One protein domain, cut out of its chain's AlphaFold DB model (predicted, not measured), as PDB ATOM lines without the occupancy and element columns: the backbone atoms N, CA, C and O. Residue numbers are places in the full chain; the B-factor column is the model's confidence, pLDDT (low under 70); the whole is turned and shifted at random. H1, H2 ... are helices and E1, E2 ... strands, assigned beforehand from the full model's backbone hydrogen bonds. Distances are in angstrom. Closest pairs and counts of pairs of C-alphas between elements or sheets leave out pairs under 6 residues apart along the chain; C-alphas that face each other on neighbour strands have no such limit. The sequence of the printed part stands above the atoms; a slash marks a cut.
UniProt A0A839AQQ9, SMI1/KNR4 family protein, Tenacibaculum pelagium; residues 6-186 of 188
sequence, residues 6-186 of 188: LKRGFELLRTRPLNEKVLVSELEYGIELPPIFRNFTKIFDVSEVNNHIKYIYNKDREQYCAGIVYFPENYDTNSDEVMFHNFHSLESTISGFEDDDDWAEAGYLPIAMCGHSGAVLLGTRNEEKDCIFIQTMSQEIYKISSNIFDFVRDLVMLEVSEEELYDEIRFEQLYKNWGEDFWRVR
ATOM      1  N   LEU A   6     335.276 362.105 193.442       84.69
ATOM      2  CA  LEU A   6     334.084 362.842 193.875       84.69
ATOM      3  C   LEU A   6     333.862 362.783 195.390       84.69
ATOM      4  O   LEU A   6     333.526 363.796 195.996       84.69
ATOM      5  N   LYS A   7     334.034 361.600 195.987       87.25
ATOM      6  CA  LYS A   7     333.845 361.325 197.421       87.25
ATOM      7  C   LYS A   7     334.808 360.234 197.875       87.25
ATOM      8  O   LYS A   7     335.242 359.423 197.052       87.25
ATOM      9  N   ARG A   8     335.125 360.190 199.170       89.88
ATOM     10  CA  ARG A   8     335.993 359.152 199.750       89.88
ATOM     11  C   ARG A   8     335.471 358.638 201.079       89.88
ATOM     12  O   ARG A   8     334.832 359.366 201.836       89.88
ATOM     13  N   GLY A   9     335.841 357.411 201.413       90.88
ATOM     14  CA  GLY A   9     335.703 356.928 202.772       90.88
ATOM     15  C   GLY A   9     334.250 356.893 203.244       90.88
ATOM     16  O   GLY A   9     333.316 356.555 202.518       90.88
ATOM     17  N   PHE A  10     334.055 357.366 204.471       91.62
ATOM     18  CA  PHE A  10     332.743 357.485 205.102       91.62
ATOM     19  C   PHE A  10     331.823 358.540 204.467       91.62
ATOM     20  O   PHE A  10     330.629 358.511 204.741       91.62
ATOM     21  N   GLU A  11     332.313 359.433 203.593       89.88
ATOM     22  CA  GLU A  11     331.453 360.375 202.843       89.88
ATOM     23  C   GLU A  11     330.514 359.655 201.862       89.88
ATOM     24  O   GLU A  11     329.535 360.229 201.372       89.88
ATOM     25  N   LEU A  12     330.835 358.398 201.547       86.44
ATOM     26  CA  LEU A  12     330.032 357.515 200.708       86.44
ATOM     27  C   LEU A  12     328.823 356.944 201.453       86.44
ATOM     28  O   LEU A  12     327.877 356.494 200.811       86.44
ATOM     29  N   LEU A  13     328.846 356.970 202.788       87.81
ATOM     30  CA  LEU A  13     327.848 356.330 203.631       87.81
ATOM     31  C   LEU A  13     326.910 357.354 204.261       87.81
ATOM     32  O   LEU A  13     327.309 358.444 204.673       87.81
ATOM     33  N   ARG A  14     325.648 356.959 204.414       88.50
ATOM     34  CA  ARG A  14     324.677 357.695 205.217       88.50
ATOM     35  C   ARG A  14     324.734 357.193 206.656       88.50
ATOM     36  O   ARG A  14     324.640 355.996 206.914       88.50
ATOM     37  N   THR A  15     324.857 358.106 207.613       91.44
ATOM     38  CA  THR A  15     324.707 357.778 209.037       91.44
ATOM     39  C   THR A  15     323.237 357.591 209.387       91.44
ATOM     40  O   THR A  15     322.394 358.377 208.943       91.44
ATOM     41  N   ARG A  16     322.924 356.613 210.235       89.38
ATOM     42  CA  ARG A  16     321.573 356.443 210.775       89.38
ATOM     43  C   ARG A  16     321.249 357.533 211.809       89.38
ATOM     44  O   ARG A  16     322.137 357.963 212.551       89.38
ATOM     45  N   PRO A  17     319.990 357.991 211.900       90.06
ATOM     46  CA  PRO A  17     319.518 358.809 213.009       90.06
ATOM     47  C   PRO A  17     319.675 358.092 214.356       90.06
ATOM     48  O   PRO A  17     319.435 356.894 214.473       90.06
ATOM     49  N   LEU A  18     319.989 358.846 215.412       86.44
ATOM     50  CA  LEU A  18     320.207 358.303 216.765       86.44
ATOM     51  C   LEU A  18     318.998 357.556 217.354       86.44
ATOM     52  O   LEU A  18     319.153 356.747 218.265       86.44
ATOM     53  N   ASN A  19     317.789 357.869 216.890       88.12
ATOM     54  CA  ASN A  19     316.541 357.263 217.347       88.12
ATOM     55  C   ASN A  19     316.091 356.075 216.486       88.12
ATOM     56  O   ASN A  19     315.078 355.451 216.810       88.12
ATOM     57  N   GLU A  20     316.801 355.774 215.400       85.88
ATOM     58  CA  GLU A  20     316.480 354.643 214.547       85.88
ATOM     59  C   GLU A  20     316.872 353.341 215.252       85.88
ATOM     60  O   GLU A  20     318.029 353.114 215.610       85.88
ATOM     61  N   LYS A  21     315.887 352.474 215.490       77.94
ATOM     62  CA  LYS A  21     316.138 351.145 216.039       77.94
ATOM     63  C   LYS A  21     316.461 350.202 214.895       77.94
ATOM     64  O   LYS A  21     315.553 349.734 214.215       77.94
ATOM     65  N   VAL A  22     317.739 349.884 214.729       74.50
ATOM     66  CA  VAL A  22     318.145 348.785 213.852       74.50
ATOM     67  C   VAL A  22     317.825 347.482 214.569       74.50
ATOM     68  O   VAL A  22     318.500 347.099 215.529       74.50
ATOM     69  N   LEU A  23     316.766 346.815 214.122       67.81
ATOM     70  CA  LEU A  23     316.542 345.418 214.452       67.81
ATOM     71  C   LEU A  23     317.533 344.609 213.627       67.81
ATOM     72  O   LEU A  23     317.230 344.156 212.533       67.81
ATOM     73  N   VAL A  24     318.745 344.458 214.151       64.19
ATOM     74  CA  VAL A  24     319.612 343.377 213.702       64.19
ATOM     75  C   VAL A  24     318.925 342.120 214.221       64.19
ATOM     76  O   VAL A  24     319.020 341.814 215.411       64.19
ATOM     77  N   SER A  25     318.131 341.457 213.384       56.44
ATOM     78  CA  SER A  25     317.518 340.168 213.697       56.44
ATOM     79  C   SER A  25     318.611 339.097 213.725       56.44
ATOM     80  O   SER A  25     318.607 338.138 212.969       56.44
ATOM     81  N   GLU A  26     319.550 339.221 214.667       52.75
ATOM     82  CA  GLU A  26     320.567 338.211 215.001       52.75
ATOM     83  C   GLU A  26     319.936 336.860 215.399       52.75
ATOM     84  O   GLU A  26     320.636 335.892 215.668       52.75
ATOM     85  N   LEU A  27     318.605 336.807 215.497       49.97
ATOM     86  CA  LEU A  27     317.838 335.784 216.186       49.97
ATOM     87  C   LEU A  27     317.022 334.878 215.266       49.97
ATOM     88  O   LEU A  27     316.554 333.851 215.749       49.97
ATOM     89  N   GLU A  28     316.835 335.209 213.987       48.88
ATOM     90  CA  GLU A  28     315.929 334.411 213.145       48.88
ATOM     91  C   GLU A  28     316.639 333.290 212.376       48.88
ATOM     92  O   GLU A  28     316.001 332.285 212.074       48.88
ATOM     93  N   TYR A  29     317.961 333.381 212.176       61.62
ATOM     94  CA  TYR A  29     318.664 332.498 211.227       61.62
ATOM     95  C   TYR A  29     319.970 331.874 211.750       61.62
ATOM     96  O   TYR A  29     320.709 331.242 211.005       61.62
ATOM     97  N   GLY A  30     320.296 332.035 213.039       71.12
ATOM     98  CA  GLY A  30     321.470 331.387 213.654       71.12
ATOM     99  C   GLY A  30     322.839 331.955 213.247       71.12
ATOM    100  O   GLY A  30     323.866 331.431 213.680       71.12
ATOM    101  N   ILE A  31     322.873 333.037 212.466       74.44
ATOM    102  CA  ILE A  31     324.099 333.739 212.076       74.44
ATOM    103  C   ILE A  31     324.421 334.811 213.122       74.44
ATOM    104  O   ILE A  31     323.700 335.798 213.279       74.44
ATOM    105  N   GLU A  32     325.546 334.659 213.817       83.94
ATOM    106  CA  GLU A  32     326.055 335.705 214.700       83.94
ATOM    107  C   GLU A  32     326.880 336.714 213.891       83.94
ATOM    108  O   GLU A  32     328.002 336.422 213.472       83.94
ATOM    109  N   LEU A  33     326.359 337.935 213.715       88.62
ATOM    110  CA  LEU A  33     327.139 338.989 213.071       88.62
ATOM    111  C   LEU A  33     328.406 339.311 213.880       88.62
ATOM    112  O   LEU A  33     328.305 339.556 215.097       88.62
ATOM    113  N   PRO A  34     329.567 339.412 213.205       92.44
ATOM    114  CA  PRO A  34     330.804 339.878 213.809       92.44
ATOM    115  C   PRO A  34     330.640 341.223 214.546       92.44
ATOM    116  O   PRO A  34     329.940 342.111 214.048       92.44
ATOM    117  N   PRO A  35     331.208 341.394 215.759       93.31
ATOM    118  CA  PRO A  35     330.971 342.568 216.600       93.31
ATOM    119  C   PRO A  35     331.289 343.915 215.947       93.31
ATOM    120  O   PRO A  35     330.556 344.882 216.174       93.31
ATOM    121  N   ILE A  36     332.363 344.010 215.153       96.38
ATOM    122  CA  ILE A  36     332.742 345.274 214.509       96.38
ATOM    123  C   ILE A  36     331.749 345.582 213.390       96.38
ATOM    124  O   ILE A  36     331.220 346.695 213.340       96.38
ATOM    125  N   PHE A  37     331.415 344.594 212.559       93.56
ATOM    126  CA  PHE A  37     330.400 344.763 211.516       93.56
ATOM    127  C   PHE A  37     329.012 345.094 212.087       93.56
ATOM    128  O   PHE A  37     328.322 345.983 211.597       93.56
ATOM    129  N   ARG A  38     328.626 344.461 213.195       91.38
ATOM    130  CA  ARG A  38     327.383 344.762 213.917       91.38
ATOM    131  C   ARG A  38     327.327 346.208 214.412       91.38
ATOM    132  O   ARG A  38     326.271 346.834 214.392       91.38
ATOM    133  N   ASN A  39     328.440 346.755 214.894       93.31
ATOM    134  CA  ASN A  39     328.497 348.167 215.273       93.31
ATOM    135  C   ASN A  39     328.443 349.076 214.045       93.31
ATOM    136  O   ASN A  39     327.776 350.107 214.080       93.31
ATOM    137  N   PHE A  40     329.091 348.675 212.955       93.69
ATOM    138  CA  PHE A  40     329.041 349.396 211.693       93.69
ATOM    139  C   PHE A  40     327.604 349.531 211.164       93.69
ATOM    140  O   PHE A  40     327.177 350.651 210.889       93.69
ATOM    141  N   THR A  41     326.814 348.452 211.130       90.50
ATOM    142  CA  THR A  41     325.418 348.489 210.646       90.50
ATOM    143  C   THR A  41     324.467 349.284 211.546       90.50
ATOM    144  O   THR A  41     323.436 349.765 211.077       90.50
ATOM    145  N   LYS A  42     324.810 349.475 212.827       90.19
ATOM    146  CA  LYS A  42     324.081 350.373 213.743       90.19
ATOM    147  C   LYS A  42     324.359 351.850 213.474       90.19
ATOM    148  O   LYS A  42     323.497 352.682 213.736       90.19
ATOM    149  N   ILE A  43     325.560 352.177 213.003       92.88
ATOM    150  CA  ILE A  43     325.992 353.559 212.757       92.88
ATOM    151  C   ILE A  43     325.619 353.993 211.338       92.88
ATOM    152  O   ILE A  43     325.170 355.122 211.140       92.88
ATOM    153  N   PHE A  44     325.796 353.108 210.358       91.50
ATOM    154  CA  PHE A  44     325.623 353.409 208.943       91.50
ATOM    155  C   PHE A  44     324.452 352.649 208.334       91.50
ATOM    156  O   PHE A  44     324.188 351.484 208.643       91.50
ATOM    157  N   ASP A  45     323.752 353.333 207.440       87.44
ATOM    158  CA  ASP A  45     322.737 352.735 206.594       87.44
ATOM    159  C   ASP A  45     323.399 352.152 205.343       87.44
ATOM    160  O   ASP A  45     323.740 352.866 204.400       87.44
ATOM    161  N   VAL A  46     323.613 350.836 205.362       79.06
ATOM    162  CA  VAL A  46     324.226 350.095 204.252       79.06
ATOM    163  C   VAL A  46     323.259 349.862 203.090       79.06
ATOM    164  O   VAL A  46     323.708 349.568 201.988       79.06
ATOM    165  N   SER A  47     321.950 350.044 203.303       69.25
ATOM    166  CA  SER A  47     320.939 349.881 202.248       69.25
ATOM    167  C   SER A  47     320.910 351.061 201.268       69.25
ATOM    168  O   SER A  47     320.465 350.926 200.129       69.25
ATOM    169  N   GLU A  48     321.431 352.214 201.693       64.19
ATOM    170  CA  GLU A  48     321.371 353.478 200.956       64.19
ATOM    171  C   GLU A  48     322.712 353.923 200.355       64.19
ATOM    172  O   GLU A  48     322.859 355.072 199.938       64.19
ATOM    173  N   VAL A  49     323.691 353.030 200.199       62.03
ATOM    174  CA  VAL A  49     324.959 353.364 199.501       62.03
ATOM    175  C   VAL A  49     324.754 353.594 197.982       62.03
ATOM    176  O   VAL A  49     325.696 353.805 197.225       62.03
ATOM    177  N   ASN A  50     323.495 353.695 197.549       56.66
ATOM    178  CA  ASN A  50     322.992 353.863 196.192       56.66
ATOM    179  C   ASN A  50     323.192 355.290 195.631       56.66
ATOM    180  O   ASN A  50     322.256 355.933 195.160       56.66
ATOM    181  N   ASN A  51     324.424 355.801 195.674       57.53
ATOM    182  CA  ASN A  51     324.805 357.091 195.086       57.53
ATOM    183  C   ASN A  51     325.401 356.934 193.679       57.53
ATOM    184  O   ASN A  51     326.260 357.718 193.267       57.53
ATOM    185  N   HIS A  52     324.970 355.921 192.931       65.19
ATOM    186  CA  HIS A  52     325.367 355.813 191.537       65.19
ATOM    187  C   HIS A  52     324.705 356.908 190.714       65.19
ATOM    188  O   HIS A  52     323.511 357.184 190.843       65.19
ATOM    189  N   ILE A  53     325.468 357.476 189.786       66.56
ATOM    190  CA  ILE A  53     324.869 358.174 188.661       66.56
ATOM    191  C   ILE A  53     324.181 357.104 187.811       66.56
ATOM    192  O   ILE A  53     324.837 356.235 187.233       66.56
ATOM    193  N   LYS A  54     322.850 357.138 187.790       71.75
ATOM    194  CA  LYS A  54     322.022 356.262 186.961       71.75
ATOM    195  C   LYS A  54     321.714 356.960 185.651       71.75
ATOM    196  O   LYS A  54     321.430 358.161 185.655       71.75
ATOM    197  N   TYR A  55     321.712 356.223 184.551       71.12
ATOM    198  CA  TYR A  55     321.164 356.694 183.290       71.12
ATOM    199  C   TYR A  55     320.252 355.641 182.665       71.12
ATOM    200  O   TYR A  55     320.523 354.451 182.722       71.12
ATOM    201  N   ILE A  56     319.146 356.067 182.066       71.69
ATOM    202  CA  ILE A  56     318.237 355.175 181.342       71.69
ATOM    203  C   ILE A  56     318.596 355.231 179.860       71.69
ATOM    204  O   ILE A  56     318.449 356.277 179.216       71.69
ATOM    205  N   TYR A  57     319.054 354.097 179.329       70.00
ATOM    206  CA  TYR A  57     319.372 353.903 177.920       70.00
ATOM    207  C   TYR A  57     318.278 353.068 177.255       70.00
ATOM    208  O   TYR A  57     318.174 351.870 177.492       70.00
ATOM    209  N   ASN A  58     317.473 353.695 176.393       68.44
ATOM    210  CA  ASN A  58     316.187 353.172 175.911       68.44
ATOM    211  C   ASN A  58     315.130 353.041 177.024       68.44
ATOM    212  O   ASN A  58     315.449 352.881 178.198       68.44
ATOM    213  N   LYS A  59     313.841 353.120 176.661       60.91
ATOM    214  CA  LYS A  59     312.718 353.193 177.624       60.91
ATOM    215  C   LYS A  59     312.651 352.034 178.628       60.91
ATOM    216  O   LYS A  59     312.017 352.202 179.664       60.91
ATOM    217  N   ASP A  60     313.329 350.926 178.341       64.50
ATOM    218  CA  ASP A  60     313.210 349.674 179.084       64.50
ATOM    219  C   ASP A  60     314.527 349.211 179.737       64.50
ATOM    220  O   ASP A  60     314.577 348.095 180.253       64.50
ATOM    221  N   ARG A  61     315.612 350.010 179.714       69.12
ATOM    222  CA  ARG A  61     316.879 349.626 180.372       69.12
ATOM    223  C   ARG A  61     317.476 350.754 181.211       69.12
ATOM    224  O   ARG A  61     317.945 351.766 180.694       69.12
ATOM    225  N   GLU A  62     317.511 350.534 182.519       68.06
ATOM    226  CA  GLU A  62     318.310 351.327 183.452       68.06
ATOM    227  C   GLU A  62     319.773 350.859 183.403       68.06
ATOM    228  O   GLU A  62     320.054 349.666 183.277       68.06
ATOM    229  N   GLN A  63     320.702 351.807 183.446       69.88
ATOM    230  CA  GLN A  63     322.147 351.608 183.448       69.88
ATOM    231  C   GLN A  63     322.774 352.469 184.552       69.88
ATOM    232  O   GLN A  63     322.222 353.487 184.975       69.88
ATOM    233  N   TYR A  64     323.952 352.069 185.016       67.44
ATOM    234  CA  TYR A  64     324.675 352.709 186.112       67.44
ATOM    235  C   TYR A  64     326.055 353.095 185.590       67.44
ATOM    236  O   TYR A  64     326.707 352.258 184.975       67.44
ATOM    237  N   CYS A  65     326.495 354.342 185.788       61.84
ATOM    238  CA  CYS A  65     327.789 354.790 185.261       61.84
ATOM    239  C   CYS A  65     328.817 355.203 186.314       61.84
ATOM    240  O   CYS A  65     329.990 355.260 185.980       61.84
ATOM    241  N   ALA A  66     328.443 355.448 187.573       61.84
ATOM    242  CA  ALA A  66     329.435 355.709 188.623       61.84
ATOM    243  C   ALA A  66     329.813 354.423 189.363       61.84
ATOM    244  O   ALA A  66     328.946 353.807 189.982       61.84
ATOM    245  N   GLY A  67     331.093 354.053 189.336       67.38
ATOM    246  CA  GLY A  67     331.653 352.980 190.156       67.38
ATOM    247  C   GLY A  67     332.228 353.519 191.466       67.38
ATOM    248  O   GLY A  67     332.906 354.552 191.487       67.38
ATOM    249  N   ILE A  68     331.968 352.826 192.573       72.12
ATOM    250  CA  ILE A  68     332.819 352.947 193.758       72.12
ATOM    251  C   ILE A  68     333.990 351.994 193.524       72.12
ATOM    252  O   ILE A  68     333.789 350.871 193.077       72.12
ATOM    253  N   VAL A  69     335.210 352.435 193.793       77.62
ATOM    254  CA  VAL A  69     336.419 351.628 193.628       77.62
ATOM    255  C   VAL A  69     337.118 351.515 194.973       77.62
ATOM    256  O   VAL A  69     337.172 352.479 195.740       77.62
ATOM    257  N   TYR A  70     337.638 350.328 195.265       74.81
ATOM    258  CA  TYR A  70     338.521 350.097 196.402       74.81
ATOM    259  C   TYR A  70     339.985 350.181 195.956       74.81
ATOM    260  O   TYR A  70     340.387 349.468 195.036       74.81
ATOM    261  N   PHE A  71     340.784 351.021 196.623       70.12
ATOM    262  CA  PHE A  71     342.227 351.123 196.389       70.12
ATOM    263  C   PHE A  71     342.990 350.721 197.658       70.12
ATOM    264  O   PHE A  71     343.078 351.535 198.577       70.12
ATOM    265  N   PRO A  72     343.583 349.518 197.736       64.56
ATOM    266  CA  PRO A  72     344.420 349.184 198.880       64.56
ATOM    267  C   PRO A  72     345.656 350.101 198.931       64.56
ATOM    268  O   PRO A  72     346.190 350.475 197.886       64.56
ATOM    269  N   GLU A  73     346.154 350.428 200.132       56.81
ATOM    270  CA  GLU A  73     347.234 351.413 200.389       56.81
ATOM    271  C   GLU A  73     348.568 351.197 199.619       56.81
ATOM    272  O   GLU A  73     349.454 352.045 199.692       56.81
ATOM    273  N   ASN A  74     348.729 350.122 198.833       52.53
ATOM    274  CA  ASN A  74     349.940 349.799 198.060       52.53
ATOM    275  C   ASN A  74     349.688 349.528 196.558       52.53
ATOM    276  O   ASN A  74     350.420 348.751 195.944       52.53
ATOM    277  N   TYR A  75     348.654 350.126 195.961       49.56
ATOM    278  CA  TYR A  75     348.236 349.802 194.590       49.56
ATOM    279  C   TYR A  75     348.988 350.546 193.473       49.56
ATOM    280  O   TYR A  75     349.071 351.777 193.474       49.56
ATOM    281  N   ASP A  76     349.461 349.792 192.475       47.28
ATOM    282  CA  ASP A  76     349.869 350.288 191.156       47.28
ATOM    283  C   ASP A  76     348.663 350.173 190.207       47.28
ATOM    284  O   ASP A  76     348.002 349.140 190.154       47.28
ATOM    285  N   THR A  77     348.332 351.238 189.479       50.38
ATOM    286  CA  THR A  77     347.039 351.450 188.788       50.38
ATOM    287  C   THR A  77     346.789 350.549 187.563       50.38
ATOM    288  O   THR A  77     345.978 350.900 186.715       50.38
ATOM    289  N   ASN A  78     347.517 349.440 187.407       46.91
ATOM    290  CA  ASN A  78     347.566 348.660 186.162       46.91
ATOM    291  C   ASN A  78     347.017 347.228 186.249       46.91
ATOM    292  O   ASN A  78     346.935 346.574 185.211       46.91
ATOM    293  N   SER A  79     346.615 346.725 187.415       51.09
ATOM    294  CA  SER A  79     345.961 345.413 187.494       51.09
ATOM    295  C   SER A  79     345.055 345.332 188.713       51.09
ATOM    296  O   SER A  79     345.559 345.426 189.824       51.09
ATOM    297  N   ASP A  80     343.763 345.123 188.447       58.22
ATOM    298  CA  ASP A  80     342.700 344.650 189.351       58.22
ATOM    299  C   ASP A  80     341.951 345.691 190.205       58.22
ATOM    300  O   ASP A  80     341.568 345.420 191.344       58.22
ATOM    301  N   GLU A  81     341.641 346.867 189.640       66.31
ATOM    302  CA  GLU A  81     340.638 347.756 190.246       66.31
ATOM    303  C   GLU A  81     339.358 346.979 190.579       66.31
ATOM    304  O   GLU A  81     338.657 346.456 189.709       66.31
ATOM    305  N   VAL A  82     339.042 346.915 191.870       71.06
ATOM    306  CA  VAL A  82     337.814 346.290 192.338       71.06
ATOM    307  C   VAL A  82     336.715 347.329 192.237       71.06
ATOM    308  O   VAL A  82     336.563 348.192 193.108       71.06
ATOM    309  N   MET A  83     335.941 347.232 191.161       76.25
ATOM    310  CA  MET A  83     334.701 347.977 191.043       76.25
ATOM    311  C   MET A  83     333.656 347.379 191.971       76.25
ATOM    312  O   MET A  83     333.418 346.173 192.007       76.25
ATOM    313  N   PHE A  84     333.016 348.258 192.710       75.31
ATOM    314  CA  PHE A  84     332.018 347.958 193.700       75.31
ATOM    315  C   PHE A  84     330.711 348.646 193.308       75.31
ATOM    316  O   PHE A  84     330.688 349.840 192.990       75.31
ATOM    317  N   HIS A  85     329.626 347.871 193.316       70.81
ATOM    318  CA  HIS A  85     328.293 348.407 193.093       70.81
ATOM    319  C   HIS A  85     327.751 348.949 194.415       70.81
ATOM    320  O   HIS A  85     327.905 350.127 194.707       70.81
ATOM    321  N   ASN A  86     327.172 348.085 195.248       78.12
ATOM    322  CA  ASN A  86     326.561 348.489 196.510       78.12
ATOM    323  C   ASN A  86     326.728 347.433 197.584       78.12
ATOM    324  O   ASN A  86     326.898 346.242 197.298       78.12
ATOM    325  N   PHE A  87     326.617 347.894 198.831       86.56
ATOM    326  CA  PHE A  87     326.473 346.993 199.955       86.56
ATOM    327  C   PHE A  87     325.095 346.361 199.851       86.56
ATOM    328  O   PHE A  87     324.123 346.995 199.431       86.56
ATOM    329  N   HIS A  88     325.018 345.096 200.217       85.69
ATOM    330  CA  HIS A  88     323.741 344.453 200.414       85.69
ATOM    331  C   HIS A  88     323.054 345.071 201.634       85.69
ATOM    332  O   HIS A  88     323.696 345.467 202.613       85.69
ATOM    333  N   SER A  89     321.724 345.153 201.568       84.44
ATOM    334  CA  SER A  89     320.945 345.355 202.787       84.44
ATOM    335  C   SER A  89     321.246 344.213 203.756       84.44
ATOM    336  O   SER A  89     321.634 343.120 203.330       84.44
ATOM    337  N   LEU A  90     321.073 344.449 205.054       82.06
ATOM    338  CA  LEU A  90     321.341 343.399 206.030       82.06
ATOM    339  C   LEU A  90     320.433 342.185 205.782       82.06
ATOM    340  O   LEU A  90     320.886 341.049 205.864       82.06
ATOM    341  N   GLU A  91     319.182 342.444 205.414       80.94
ATOM    342  CA  GLU A  91     318.198 341.443 205.029       80.94
ATOM    343  C   GLU A  91     318.675 340.632 203.819       80.94
ATOM    344  O   GLU A  91     318.656 339.409 203.871       80.94
ATOM    345  N   SER A  92     319.168 341.295 202.765       80.88
ATOM    346  CA  SER A  92     319.702 340.627 201.567       80.88
ATOM    347  C   SER A  92     320.962 339.815 201.855       80.88
ATOM    348  O   SER A  92     321.131 338.732 201.307       80.88
ATOM    349  N   THR A  93     321.850 340.331 202.708       81.62
ATOM    350  CA  THR A  93     323.054 339.622 203.150       81.62
ATOM    351  C   THR A  93     322.695 338.340 203.895       81.62
ATOM    352  O   THR A  93     323.325 337.311 203.676       81.62
ATOM    353  N   ILE A  94     321.686 338.394 204.767       78.94
ATOM    354  CA  ILE A  94     321.238 337.235 205.541       78.94
ATOM    355  C   ILE A  94     320.494 336.241 204.645       78.94
ATOM    356  O   ILE A  94     320.792 335.057 204.709       78.94
ATOM    357  N   SER A  95     319.574 336.696 203.790       75.44
ATOM    358  CA  SER A  95     318.825 335.791 202.910       75.44
ATOM    359  C   SER A  95     319.731 335.107 201.887       75.44
ATOM    360  O   SER A  95     319.612 333.913 201.661       75.44
ATOM    361  N   GLY A  96     320.679 335.845 201.297       68.25
ATOM    362  CA  GLY A  96     321.626 335.284 200.332       68.25
ATOM    363  C   GLY A  96     322.606 334.285 200.952       68.25
ATOM    364  O   GLY A  96     323.112 333.423 200.247       68.25
ATOM    365  N   PHE A  97     322.847 334.364 202.263       67.44
ATOM    366  CA  PHE A  97     323.643 333.372 202.987       67.44
ATOM    367  C   PHE A  97     322.954 332.001 203.066       67.44
ATOM    368  O   PHE A  97     323.643 331.002 203.229       67.44
ATOM    369  N   GLU A  98     321.622 331.934 202.967       64.44
ATOM    370  CA  GLU A  98     320.887 330.660 202.967       64.44
ATOM    371  C   GLU A  98     320.877 329.976 201.597       64.44
ATOM    372  O   GLU A  98     320.765 328.756 201.524       64.44
ATOM    373  N   ASP A  99     320.966 330.758 200.520       65.44
ATOM    374  CA  ASP A  99     320.861 330.246 199.152       65.44
ATOM    375  C   ASP A  99     322.211 329.748 198.593       65.44
ATOM    376  O   ASP A  99     322.221 328.974 197.633       65.44
ATOM    377  N   ASP A 100     323.339 330.187 199.170       65.94
ATOM    378  CA  ASP A 100     324.698 329.851 198.724       65.94
ATOM    379  C   ASP A 100     325.495 329.148 199.840       65.94
ATOM    380  O   ASP A 100     326.221 329.772 200.627       65.94
ATOM    381  N   ASP A 101     325.319 327.823 199.918       65.38
ATOM    382  CA  ASP A 101     325.901 326.956 200.953       65.38
ATOM    383  C   ASP A 101     327.438 327.091 201.047       65.38
ATOM    384  O   ASP A 101     328.007 326.981 202.138       65.38
ATOM    385  N   ASP A 102     328.128 327.404 199.944       84.69
ATOM    386  CA  ASP A 102     329.593 327.386 199.880       84.69
ATOM    387  C   ASP A 102     330.235 328.481 200.753       84.69
ATOM    388  O   ASP A 102     331.200 328.226 201.487       84.69
ATOM    389  N   TRP A 103     329.705 329.711 200.737       88.12
ATOM    390  CA  TRP A 103     330.235 330.792 201.581       88.12
ATOM    391  C   TRP A 103     329.917 330.565 203.056       88.12
ATOM    392  O   TRP A 103     330.780 330.770 203.920       88.12
ATOM    393  N   ALA A 104     328.699 330.112 203.348       84.25
ATOM    394  CA  ALA A 104     328.244 329.853 204.703       84.25
ATOM    395  C   ALA A 104     329.069 328.755 205.385       84.25
ATOM    396  O   ALA A 104     329.527 328.917 206.529       84.25
ATOM    397  N   GLU A 105     329.321 327.655 204.675       86.12
ATOM    398  CA  GLU A 105     330.177 326.568 205.141       86.12
ATOM    399  C   GLU A 105     331.619 327.037 205.351       86.12
ATOM    400  O   GLU A 105     332.215 326.733 206.393       86.12
ATOM    401  N   ALA A 106     332.141 327.855 204.433       89.56
ATOM    402  CA  ALA A 106     333.484 328.424 204.508       89.56
ATOM    403  C   ALA A 106     333.648 329.526 205.577       89.56
ATOM    404  O   ALA A 106     334.774 329.896 205.906       89.56
ATOM    405  N   GLY A 107     332.561 330.011 206.187       91.06
ATOM    406  CA  GLY A 107     332.614 331.042 207.227       91.06
ATOM    407  C   GLY A 107     332.710 332.469 206.683       91.06
ATOM    408  O   GLY A 107     333.281 333.340 207.345       91.06
ATOM    409  N   TYR A 108     332.113 332.719 205.522       92.38
ATOM    410  CA  TYR A 108     332.027 334.025 204.877       92.38
ATOM    411  C   TYR A 108     330.578 334.482 204.728       92.38
ATOM    412  O   TYR A 108     329.678 333.678 204.527       92.38
ATOM    413  N   LEU A 109     330.357 335.790 204.817       91.44
ATOM    414  CA  LEU A 109     329.052 336.419 204.637       91.44
ATOM    415  C   LEU A 109     329.146 337.468 203.517       91.44
ATOM    416  O   LEU A 109     329.911 338.424 203.678       91.44
ATOM    417  N   PRO A 110     328.406 337.341 202.402       90.94
ATOM    418  CA  PRO A 110     328.431 338.337 201.335       90.94
ATOM    419  C   PRO A 110     327.780 339.644 201.794       90.94
ATOM    420  O   PRO A 110     326.587 339.718 202.091       90.94
ATOM    421  N   ILE A 111     328.570 340.714 201.845       91.00
ATOM    422  CA  ILE A 111     328.102 342.040 202.279       91.00
ATOM    423  C   ILE A 111     327.951 343.018 201.118       91.00
ATOM    424  O   ILE A 111     327.456 344.127 201.311       91.00
ATOM    425  N   ALA A 112     328.410 342.644 199.923       88.38
ATOM    426  CA  ALA A 112     328.507 343.548 198.794       88.38
ATOM    427  C   ALA A 112     328.811 342.785 197.490       88.38
ATOM    428  O   ALA A 112     329.547 341.800 197.515       88.38
ATOM    429  N   MET A 113     328.325 343.274 196.345       82.69
ATOM    430  CA  MET A 113     328.716 342.752 195.025       82.69
ATOM    431  C   MET A 113     329.851 343.569 194.416       82.69
ATOM    432  O   MET A 113     329.775 344.802 194.367       82.69
ATOM    433  N   CYS A 114     330.855 342.884 193.871       78.94
ATOM    434  CA  CYS A 114     331.857 343.509 193.017       78.94
ATOM    435  C   CYS A 114     331.585 343.208 191.536       78.94
ATOM    436  O   CYS A 114     330.900 342.245 191.177       78.94
ATOM    437  N   GLY A 115     332.104 344.077 190.670       69.94
ATOM    438  CA  GLY A 115     331.930 343.991 189.227       69.94
ATOM    439  C   GLY A 115     332.321 342.621 188.666       69.94
ATOM    440  O   GLY A 115     333.163 341.911 189.213       69.94
ATOM    441  N   HIS A 116     331.684 342.274 187.550       64.25
ATOM    442  CA  HIS A 116     331.886 341.064 186.751       64.25
ATOM    443  C   HIS A 116     331.431 339.710 187.306       64.25
ATOM    444  O   HIS A 116     331.495 338.789 186.503       64.25
ATOM    445  N   SER A 117     330.869 339.591 188.525       65.25
ATOM    446  CA  SER A 117     330.328 338.363 189.199       65.25
ATOM    447  C   SER A 117     331.074 337.955 190.479       65.25
ATOM    448  O   SER A 117     331.210 336.770 190.769       65.25
ATOM    449  N   GLY A 118     331.609 338.917 191.228       83.44
ATOM    450  CA  GLY A 118     332.347 338.632 192.456       83.44
ATOM    451  C   GLY A 118     331.645 339.237 193.660       83.44
ATOM    452  O   GLY A 118     330.650 339.961 193.529       83.44
ATOM    453  N   ALA A 119     332.180 338.962 194.840       88.62
ATOM    454  CA  ALA A 119     331.574 339.379 196.094       88.62
ATOM    455  C   ALA A 119     332.618 339.951 197.046       88.62
ATOM    456  O   ALA A 119     333.742 339.465 197.137       88.62
ATOM    457  N   VAL A 120     332.218 340.968 197.800       91.50
ATOM    458  CA  VAL A 120     332.926 341.390 199.003       91.50
ATOM    459  C   VAL A 120     332.340 340.599 200.163       91.50
ATOM    460  O   VAL A 120     331.133 340.635 200.426       91.50
ATOM    461  N   LEU A 121     333.213 339.882 200.853       93.50
ATOM    462  CA  LEU A 121     332.856 338.922 201.880       93.50
ATOM    463  C   LEU A 121     333.341 339.406 203.247       93.50
ATOM    464  O   LEU A 121     334.434 339.958 203.382       93.50
ATOM    465  N   LEU A 122     332.539 339.162 204.274       95.19
ATOM    466  CA  LEU A 122     332.878 339.365 205.676       95.19
ATOM    467  C   LEU A 122     333.226 338.017 206.311       95.19
ATOM    468  O   LEU A 122     332.414 337.095 206.284       95.19
ATOM    469  N   GLY A 123     334.396 337.912 206.935       95.75
ATOM    470  CA  GLY A 123     334.758 336.740 207.725       95.75
ATOM    471  C   GLY A 123     333.917 336.645 209.001       95.75
ATOM    472  O   GLY A 123     333.825 337.598 209.783       95.75
ATOM    473  N   THR A 124     333.301 335.484 209.229       92.75
ATOM    474  CA  THR A 124     332.383 335.250 210.358       92.75
ATOM    475  C   THR A 124     332.945 334.319 211.431       92.75
ATOM    476  O   THR A 124     332.372 334.228 212.519       92.75
ATOM    477  N   ARG A 125     334.085 333.658 211.182       91.50
ATOM    478  CA  ARG A 125     334.650 332.627 212.069       91.50
ATOM    479  C   ARG A 125     336.127 332.860 212.401       91.50
ATOM    480  O   ARG A 125     336.869 333.467 211.640       91.50
ATOM    481  N   ASN A 126     336.548 332.287 213.531       91.38
ATOM    482  CA  ASN A 126     337.946 332.151 213.959       91.38
ATOM    483  C   ASN A 126     338.745 333.472 213.937       91.38
ATOM    484  O   ASN A 126     338.223 334.526 214.295       91.38
ATOM    485  N   GLU A 127     340.027 333.399 213.569       93.62
ATOM    486  CA  GLU A 127     340.965 334.531 213.508       93.62
ATOM    487  C   GLU A 127     340.641 335.520 212.377       93.62
ATOM    488  O   GLU A 127     341.135 336.645 212.370       93.62
ATOM    489  N   GLU A 128     339.785 335.115 211.440       95.50
ATOM    490  CA  GLU A 128     339.353 335.912 210.292       95.50
ATOM    491  C   GLU A 128     338.046 336.669 210.558       95.50
ATOM    492  O   GLU A 128     337.564 337.404 209.695       95.50
ATOM    493  N   LYS A 129     337.473 336.529 211.763       95.38
ATOM    494  CA  LYS A 129     336.269 337.254 212.174       95.38
ATOM    495  C   LYS A 129     336.474 338.764 212.003       95.38
ATOM    496  O   LYS A 129     337.529 339.296 212.335       95.38
ATOM    497  N   ASP A 130     335.452 339.431 211.470       96.56
ATOM    498  CA  ASP A 130     335.439 340.852 211.091       96.56
ATOM    499  C   ASP A 130     336.325 341.233 209.885       96.56
ATOM    500  O   ASP A 130     336.146 342.332 209.365       96.56
ATOM    501  N   CYS A 131     337.212 340.367 209.378       97.56
ATOM    502  CA  CYS A 131     338.032 340.686 208.203       97.56
ATOM    503  C   CYS A 131     337.185 340.803 206.927       97.56
ATOM    504  O   CYS A 131     336.154 340.144 206.788       97.56
ATOM    505  N   ILE A 132     337.648 341.621 205.980       95.44
ATOM    506  CA  ILE A 132     337.009 341.800 204.674       95.44
ATOM    507  C   ILE A 132     337.849 341.117 203.606       95.44
ATOM    508  O   ILE A 132     339.067 341.314 203.530       95.44
ATOM    509  N   PHE A 133     337.171 340.352 202.766       93.69
ATOM    510  CA  PHE A 133     337.731 339.623 201.645       93.69
ATOM    511  C   PHE A 133     337.021 340.032 200.364       93.69
ATOM    512  O   PHE A 133     335.926 340.595 200.387       93.69
ATOM    513  N   ILE A 134     337.634 339.701 199.242       90.81
ATOM    514  CA  ILE A 134     336.969 339.716 197.950       90.81
ATOM    515  C   ILE A 134     337.136 338.367 197.279       90.81
ATOM    516  O   ILE A 134     338.200 337.754 197.357       90.81
ATOM    517  N   GLN A 135     336.068 337.935 196.627       89.00
ATOM    518  CA  GLN A 135     336.061 336.823 195.705       89.00
ATOM    519  C   GLN A 135     336.112 337.349 194.268       89.00
ATOM    520  O   GLN A 135     335.286 338.172 193.867       89.00
ATOM    521  N   THR A 136     337.074 336.867 193.489       83.50
ATOM    522  CA  THR A 136     337.228 337.204 192.067       83.50
ATOM    523  C   THR A 136     336.366 336.326 191.164       83.50
ATOM    524  O   THR A 136     335.748 335.353 191.589       83.50
ATOM    525  N   MET A 137     336.416 336.604 189.857       78.69
ATOM    526  CA  MET A 137     335.809 335.754 188.827       78.69
ATOM    527  C   MET A 137     336.363 334.335 188.802       78.69
ATOM    528  O   MET A 137     335.641 333.398 188.470       78.69
ATOM    529  N   SER A 138     337.641 334.175 189.151       81.44
ATOM    530  CA  SER A 138     338.304 332.876 189.270       81.44
ATOM    531  C   SER A 138     337.897 332.117 190.537       81.44
ATOM    532  O   SER A 138     338.442 331.043 190.774       81.44
ATOM    533  N   GLN A 139     336.945 332.640 191.326       82.56
ATOM    534  CA  GLN A 139     336.519 332.105 192.625       82.56
ATOM    535  C   GLN A 139     337.626 332.143 193.694       82.56
ATOM    536  O   GLN A 139     337.499 331.532 194.752       82.56
ATOM    537  N   GLU A 140     338.709 332.883 193.447       86.62
ATOM    538  CA  GLU A 140     339.783 333.067 194.418       86.62
ATOM    539  C   GLU A 140     339.358 334.098 195.459       86.62
ATOM    540  O   GLU A 140     338.887 335.183 195.114       86.62
ATOM    541  N   ILE A 141     339.541 333.757 196.735       90.25
ATOM    542  CA  ILE A 141     339.208 334.619 197.869       90.25
ATOM    543  C   ILE A 141     340.504 335.134 198.488       90.25
ATOM    544  O   ILE A 141     341.365 334.346 198.879       90.25
ATOM    545  N   TYR A 142     340.638 336.452 198.619       90.38
ATOM    546  CA  TYR A 142     341.769 337.063 199.315       90.38
ATOM    547  C   TYR A 142     341.328 338.158 200.275       90.38
ATOM    548  O   TYR A 142     340.374 338.900 200.033       90.38
ATOM    549  N   LYS A 143     342.046 338.258 201.396       93.25
ATOM    550  CA  LYS A 143     341.828 339.295 202.401       93.25
ATOM    551  C   LYS A 143     342.268 340.643 201.843       93.25
ATOM    552  O   LYS A 143     343.405 340.784 201.401       93.25
ATOM    553  N   ILE A 144     341.393 341.638 201.939       90.69
ATOM    554  CA  ILE A 144     341.678 343.012 201.508       90.69
ATOM    555  C   ILE A 144     341.740 343.994 202.668       90.69
ATOM    556  O   ILE A 144     342.445 344.991 202.566       90.69
ATOM    557  N   SER A 145     341.055 343.715 203.780       93.88
ATOM    558  CA  SER A 145     341.078 344.590 204.950       93.88
ATOM    559  C   SER A 145     340.864 343.822 206.252       93.88
ATOM    560  O   SER A 145     340.335 342.709 206.269       93.88
ATOM    561  N   SER A 146     341.295 344.407 207.369       96.25
ATOM    562  CA  SER A 146     341.159 343.793 208.697       96.25
ATOM    563  C   SER A 146     339.786 344.014 209.322       96.25
ATOM    564  O   SER A 146     339.425 343.276 210.231       96.25
ATOM    565  N   ASN A 147     339.039 345.020 208.866       96.81
ATOM    566  CA  ASN A 147     337.650 345.237 209.251       96.81
ATOM    567  C   ASN A 147     336.924 346.165 208.270       96.81
ATOM    568  O   ASN A 147     337.534 346.810 207.419       96.81
ATOM    569  N   ILE A 148     335.604 346.259 208.432       95.56
ATOM    570  CA  ILE A 148     334.738 347.081 207.583       95.56
ATOM    571  C   ILE A 148     335.057 348.585 207.631       95.56
ATOM    572  O   ILE A 148     334.898 349.268 206.625       95.56
ATOM    573  N   PHE A 149     335.526 349.125 208.761       96.12
ATOM    574  CA  PHE A 149     335.849 350.553 208.867       96.12
ATOM    575  C   PHE A 149     337.125 350.899 208.102       96.12
ATOM    576  O   PHE A 149     337.186 351.952 207.470       96.12
ATOM    577  N   ASP A 150     338.128 350.024 208.164       94.56
ATOM    578  CA  ASP A 150     339.352 350.165 207.380       94.56
ATOM    579  C   ASP A 150     339.045 350.000 205.888       94.56
ATOM    580  O   ASP A 150     339.421 350.860 205.104       94.56
ATOM    581  N   PHE A 151     338.252 348.990 205.514       92.81
ATOM    582  CA  PHE A 151     337.792 348.814 204.133       92.81
ATOM    583  C   PHE A 151     337.091 350.063 203.589       92.81
ATOM    584  O   PHE A 151     337.440 350.555 202.521       92.81
ATOM    585  N   VAL A 152     336.125 350.608 204.339       91.75
ATOM    586  CA  VAL A 152     335.382 351.801 203.921       91.75
ATOM    587  C   VAL A 152     336.301 353.002 203.759       91.75
ATOM    588  O   VAL A 152     336.085 353.762 202.824       91.75
ATOM    589  N   ARG A 153     337.311 353.184 204.623       91.88
ATOM    590  CA  ARG A 153     338.250 354.321 204.563       91.88
ATOM    591  C   ARG A 153     338.942 354.437 203.203       91.88
ATOM    592  O   ARG A 153     339.165 355.558 202.747       91.88
ATOM    593  N   ASP A 154     339.194 353.301 202.569       89.44
ATOM    594  CA  ASP A 154     339.929 353.190 201.311       89.44
ATOM    595  C   ASP A 154     339.010 353.187 200.074       89.44
ATOM    596  O   ASP A 154     339.481 353.129 198.934       89.44
ATOM    597  N   LEU A 155     337.689 353.288 200.269       87.75
ATOM    598  CA  LEU A 155     336.732 353.424 199.174       87.75
ATOM    599  C   LEU A 155     336.770 354.823 198.562       87.75
ATOM    600  O   LEU A 155     336.810 355.851 199.247       87.75
ATOM    601  N   VAL A 156     336.669 354.862 197.239       86.88
ATOM    602  CA  VAL A 156     336.696 356.084 196.445       86.88
ATOM    603  C   VAL A 156     335.582 356.043 195.409       86.88
ATOM    604  O   VAL A 156     335.446 355.078 194.670       86.88
ATOM    605  N   MET A 157     334.803 357.117 195.310       84.25
ATOM    606  CA  MET A 157     333.885 357.310 194.189       84.25
ATOM    607  C   MET A 157     334.563 358.157 193.125       84.25
ATOM    608  O   MET A 157     334.987 359.288 193.400       84.25
ATOM    609  N   LEU A 158     334.653 357.612 191.919       82.88
ATOM    610  CA  LEU A 158     335.260 358.275 190.776       82.88
ATOM    611  C   LEU A 158     334.194 358.962 189.918       82.88
ATOM    612  O   LEU A 158     333.050 358.520 189.824       82.88
ATOM    613  N   GLU A 159     334.580 360.086 189.321       82.19
ATOM    614  CA  GLU A 159     333.829 360.723 188.251       82.19
ATOM    615  C   GLU A 159     333.853 359.808 187.036       82.19
ATOM    616  O   GLU A 159     334.908 359.314 186.642       82.19
ATOM    617  N   VAL A 160     332.671 359.610 186.469       78.38
ATOM    618  CA  VAL A 160     332.467 358.831 185.256       78.38
ATOM    619  C   VAL A 160     333.152 359.541 184.104       78.38
ATOM    620  O   VAL A 160     332.945 360.740 183.905       78.38
ATOM    621  N   SER A 161     333.929 358.805 183.327       80.50
ATOM    622  CA  SER A 161     334.434 359.234 182.032       80.50
ATOM    623  C   SER A 161     333.487 358.804 180.910       80.50
ATOM    624  O   SER A 161     332.721 357.853 181.039       80.50
ATOM    625  N   GLU A 162     333.516 359.509 179.780       81.56
ATOM    626  CA  GLU A 162     332.645 359.168 178.648       81.56
ATOM    627  C   GLU A 162     332.950 357.765 178.088       81.56
ATOM    628  O   GLU A 162     332.063 357.107 177.561       81.56
ATOM    629  N   GLU A 163     334.190 357.295 178.260       80.06
ATOM    630  CA  GLU A 163     334.657 355.955 177.877       80.06
ATOM    631  C   GLU A 163     334.006 354.832 178.707       80.06
ATOM    632  O   GLU A 163     333.992 353.685 178.275       80.06
ATOM    633  N   GLU A 164     333.456 355.156 179.882       76.81
ATOM    634  CA  GLU A 164     332.737 354.219 180.758       76.81
ATOM    635  C   GLU A 164     331.225 354.188 180.476       76.81
ATOM    636  O   GLU A 164     330.495 353.379 181.057       76.81
ATOM    637  N   LEU A 165     330.719 355.068 179.601       78.19
ATOM    638  CA  LEU A 165     329.342 354.978 179.121       78.19
ATOM    639  C   LEU A 165     329.212 353.835 178.109       78.19
ATOM    640  O   LEU A 165     330.172 353.471 177.434       78.19
ATOM    641  N   TYR A 166     328.006 353.272 177.984       76.31
ATOM    642  CA  TYR A 166     327.739 352.262 176.960       76.31
ATOM    643  C   TYR A 166     328.080 352.805 175.566       76.31
ATOM    644  O   TYR A 166     327.848 353.990 175.299       76.31
ATOM    645  N   ASP A 167     328.602 351.927 174.701       71.50
ATOM    646  CA  ASP A 167     329.069 352.270 173.358       71.50
ATOM    647  C   ASP A 167     328.094 353.228 172.652       71.50
ATOM    648  O   ASP A 167     326.880 353.013 172.643       71.50
ATOM    649  N   GLU A 168     328.656 354.285 172.054       78.75
ATOM    650  CA  GLU A 168     327.973 355.361 171.311       78.75
ATOM    651  C   GLU A 168     327.313 356.475 172.143       78.75
ATOM    652  O   GLU A 168     326.951 357.502 171.562       78.75
ATOM    653  N   ILE A 169     327.208 356.348 173.472       83.38
ATOM    654  CA  ILE A 169     326.649 357.416 174.316       83.38
ATOM    655  C   ILE A 169     327.709 358.479 174.619       83.38
ATOM    656  O   ILE A 169     328.821 358.187 175.052       83.38
ATOM    657  N   ARG A 170     327.332 359.744 174.442       88.31
ATOM    658  CA  ARG A 170     328.132 360.929 174.772       88.31
ATOM    659  C   ARG A 170     327.516 361.695 175.934       88.31
ATOM    660  O   ARG A 170     326.290 361.718 176.081       88.31
ATOM    661  N   PHE A 171     328.326 362.405 176.724       88.75
ATOM    662  CA  PHE A 171     327.795 363.203 177.838       88.75
ATOM    663  C   PHE A 171     326.782 364.261 177.391       88.75
ATOM    664  O   PHE A 171     325.817 364.530 178.101       88.75
ATOM    665  N   GLU A 172     326.947 364.824 176.193       91.25
ATOM    666  CA  GLU A 172     326.021 365.808 175.619       91.25
ATOM    667  C   GLU A 172     324.605 365.263 175.354       91.25
ATOM    668  O   GLU A 172     323.647 366.035 175.255       91.25
ATOM    669  N   GLN A 173     324.450 363.938 175.270       89.81
ATOM    670  CA  GLN A 173     323.150 363.285 175.127       89.81
ATOM    671  C   GLN A 173     322.448 363.086 176.472       89.81
ATOM    672  O   GLN A 173     321.246 362.806 176.484       89.81
ATOM    673  N   LEU A 174     323.159 363.231 177.597       89.31
ATOM    674  CA  LEU A 174     322.581 363.080 178.924       89.31
ATOM    675  C   LEU A 174     321.762 364.316 179.298       89.31
ATOM    676  O   LEU A 174     322.220 365.455 179.247       89.31
ATOM    677  N   TYR A 175     320.517 364.094 179.706       90.50
ATOM    678  CA  TYR A 175     319.642 365.139 180.231       90.50
ATOM    679  C   TYR A 175     318.803 364.615 181.387       90.50
ATOM    680  O   TYR A 175     318.689 363.413 181.596       90.50
ATOM    681  N   LYS A 176     318.195 365.523 182.142       90.69
ATOM    682  CA  LYS A 176     317.399 365.188 183.317       90.69
ATOM    683  C   LYS A 176     316.184 366.098 183.381       90.69
ATOM    684  O   LYS A 176     316.336 367.314 183.243       90.69
ATOM    685  N   ASN A 177     314.988 365.540 183.555       91.19
ATOM    686  CA  ASN A 177     313.812 366.364 183.815       91.19
ATOM    687  C   ASN A 177     313.807 366.826 185.275       91.19
ATOM    688  O   ASN A 177     314.460 366.248 186.147       91.19
ATOM    689  N   TRP A 178     313.047 367.883 185.557       92.88
ATOM    690  CA  TRP A 178     312.917 368.392 186.918       92.88
ATOM    691  C   TRP A 178     312.329 367.331 187.858       92.88
ATOM    692  O   TRP A 178     311.285 366.752 187.564       92.88
ATOM    693  N   GLY A 179     312.986 367.109 188.998       89.56
ATOM    694  CA  GLY A 179     312.548 366.157 190.022       89.56
ATOM    695  C   GLY A 179     312.951 364.698 189.786       89.56
ATOM    696  O   GLY A 179     312.702 363.877 190.661       89.56
ATOM    697  N   GLU A 180     313.585 364.361 188.660       85.88
ATOM    698  CA  GLU A 180     314.182 363.030 188.486       85.88
ATOM    699  C   GLU A 180     315.435 362.894 189.374       85.88
ATOM    700  O   GLU A 180     316.019 363.889 189.815       85.88
ATOM    701  N   ASP A 181     315.885 361.670 189.640       82.38
ATOM    702  CA  ASP A 181     317.166 361.355 190.288       82.38
ATOM    703  C   ASP A 181     318.172 360.708 189.313       82.38
ATOM    704  O   ASP A 181     319.374 360.841 189.524       82.38
ATOM    705  N   PHE A 182     317.709 360.188 188.174       85.88
ATOM    706  CA  PHE A 182     318.508 359.606 187.085       85.88
ATOM    707  C   PHE A 182     318.684 360.540 185.870       85.88
ATOM    708  O   PHE A 182     317.972 361.533 185.712       85.88
ATOM    709  N   TRP A 183     319.629 360.202 184.990       86.44
ATOM    710  CA  TRP A 183     319.818 360.810 183.671       86.44
ATOM    711  C   TRP A 183     319.084 360.018 182.583       86.44
ATOM    712  O   TRP A 183     318.884 358.811 182.667       86.44
ATOM    713  N   ARG A 184     318.692 360.691 181.515       87.06
ATOM    714  CA  ARG A 184     318.114 360.113 180.304       87.06
ATOM    715  C   ARG A 184     319.072 360.330 179.151       87.06
ATOM    716  O   ARG A 184     319.755 361.349 179.113       87.06
ATOM    717  N   VAL A 185     319.056 359.421 178.186       88.12
ATOM    718  CA  VAL A 185     319.803 359.573 176.935       88.12
ATOM    719  C   VAL A 185     318.862 360.115 175.859       88.12
ATOM    720  O   VAL A 185     317.739 359.628 175.702       88.12
ATOM    721  N   ARG A 186     319.269 361.167 175.142       88.19
ATOM    722  CA  ARG A 186     318.545 361.646 173.956       88.19
ATOM    723  C   ARG A 186     318.748 360.658 172.812       88.19
ATOM    724  O   ARG A 186     319.881 360.308 172.504       88.19
TER     725      ARG A 186
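This is residues 6 to 186 of the 188 residues of the protein "SMI1/KNR4 family protein" of Tenacibaculum pelagium (UniProt A0A839AQQ9). A strongly twisted sheet of eight strands, curled like part of a barrel, makes the main body; H1 and H5 are on the same face of it, H1 beside the strands and over none of them, H2 packs on H5, and H3 and H4 lie by E6 and E7. A small sheet of E3, E2 and E11 makes a separate lobe at one end of the longest axis, while residues 74 to 79 stick out of the body. The printed part has 181 residues, with five named helices and eleven named strands in the order E1 H1 H2 E2 E3 E4 E5 H3 H4 E6 E7 E8 E9 H5 E10 E11. The large sheet is all antiparallel and the small one mixed; the class is mixed, helices and strands, with under half of the residues in named elements. The whole is compact, with a radius of gyration of the C-alphas of 17.6 A and spans of 52 by 42 by 30 A.

The large sheet runs E1, residues 6 to 8, E10, 155 to 158, E4, 68 to 70, E5, 82 to 87, E6, 108 to 114, E7, 118 to 123, E8, 132 to 135, and E9, 141 to 145. Across these neighbours in turn, within hydrogen-bond range, are N 6 and O 157 at 2.8 A, N 69 and O 156 at 2.8 A, N 84 and O 68 at 2.7 A, N 85 and O 113 at 3.2 A, N 111 and O 120 at 2.9 A, N 121 and O 133 at 2.8 A, and N 144 and O 132 at 2.8 A. E6 to E9 form a meander, each strand the antiparallel neighbour of the one before. H5, residues 148 to 153, is on this sheet; its closest C-alphas to E9 are Phe 151 and Ser 145, 5.4 A. H1, residues 9 to 12, on the same face, touches H5, closest at the C-alphas of Gly 9 and Arg 153, 4.1 A. H2, residues 35 to 43, touches H5, closest at the C-alphas of Phe 37 and Ile 148, 6.3 A, at a steep tilt of 57 degrees. H3, residues 90 to 99, is only just at the sheet's level, at a height of 3.8 A; its closest C-alphas to E6 are Thr 93 and Ile 111, 5.7 A. H4, residues 101 to 106, on the opposite face from H5, only just touches H3, only at the corner, with 3 pairs of C-alphas within 8 A, the closest Ala 104 and Phe 97, 6.0 A. In the small sheet E2, residues 54 to 56, forms a hairpin with E3, residues 62 to 64, N 55 and O 63 at 2.8 A, and is parallel to E11, residues 183 to 185, N 56 and O 183 at 2.8 A. Every O i to N i+4 pair is within hydrogen-bond range in H2, H4 and H5, and 4 of 6 are in H3; H1 is too short for one.

E1 begins at C-alpha 6 (334.084, 362.842, 193.875), and E11 ends at C-alpha 185 (319.803, 359.573, 176.935). From first to last C-alpha E7 measures 15.6 A, E6 15.2 A, H3 14.9 A and E5 13.7 A.

The C-alphas farthest apart, Asn 126 and Arg 186, are 53.4 A apart, and the printed part has no cut. The links H1 to H2, E4 to E5 and E10 to E11 are long. Mean pLDDT of the printed part is 80.4; 43 residues are under 70, among them 58 to 67 and 72 to 81.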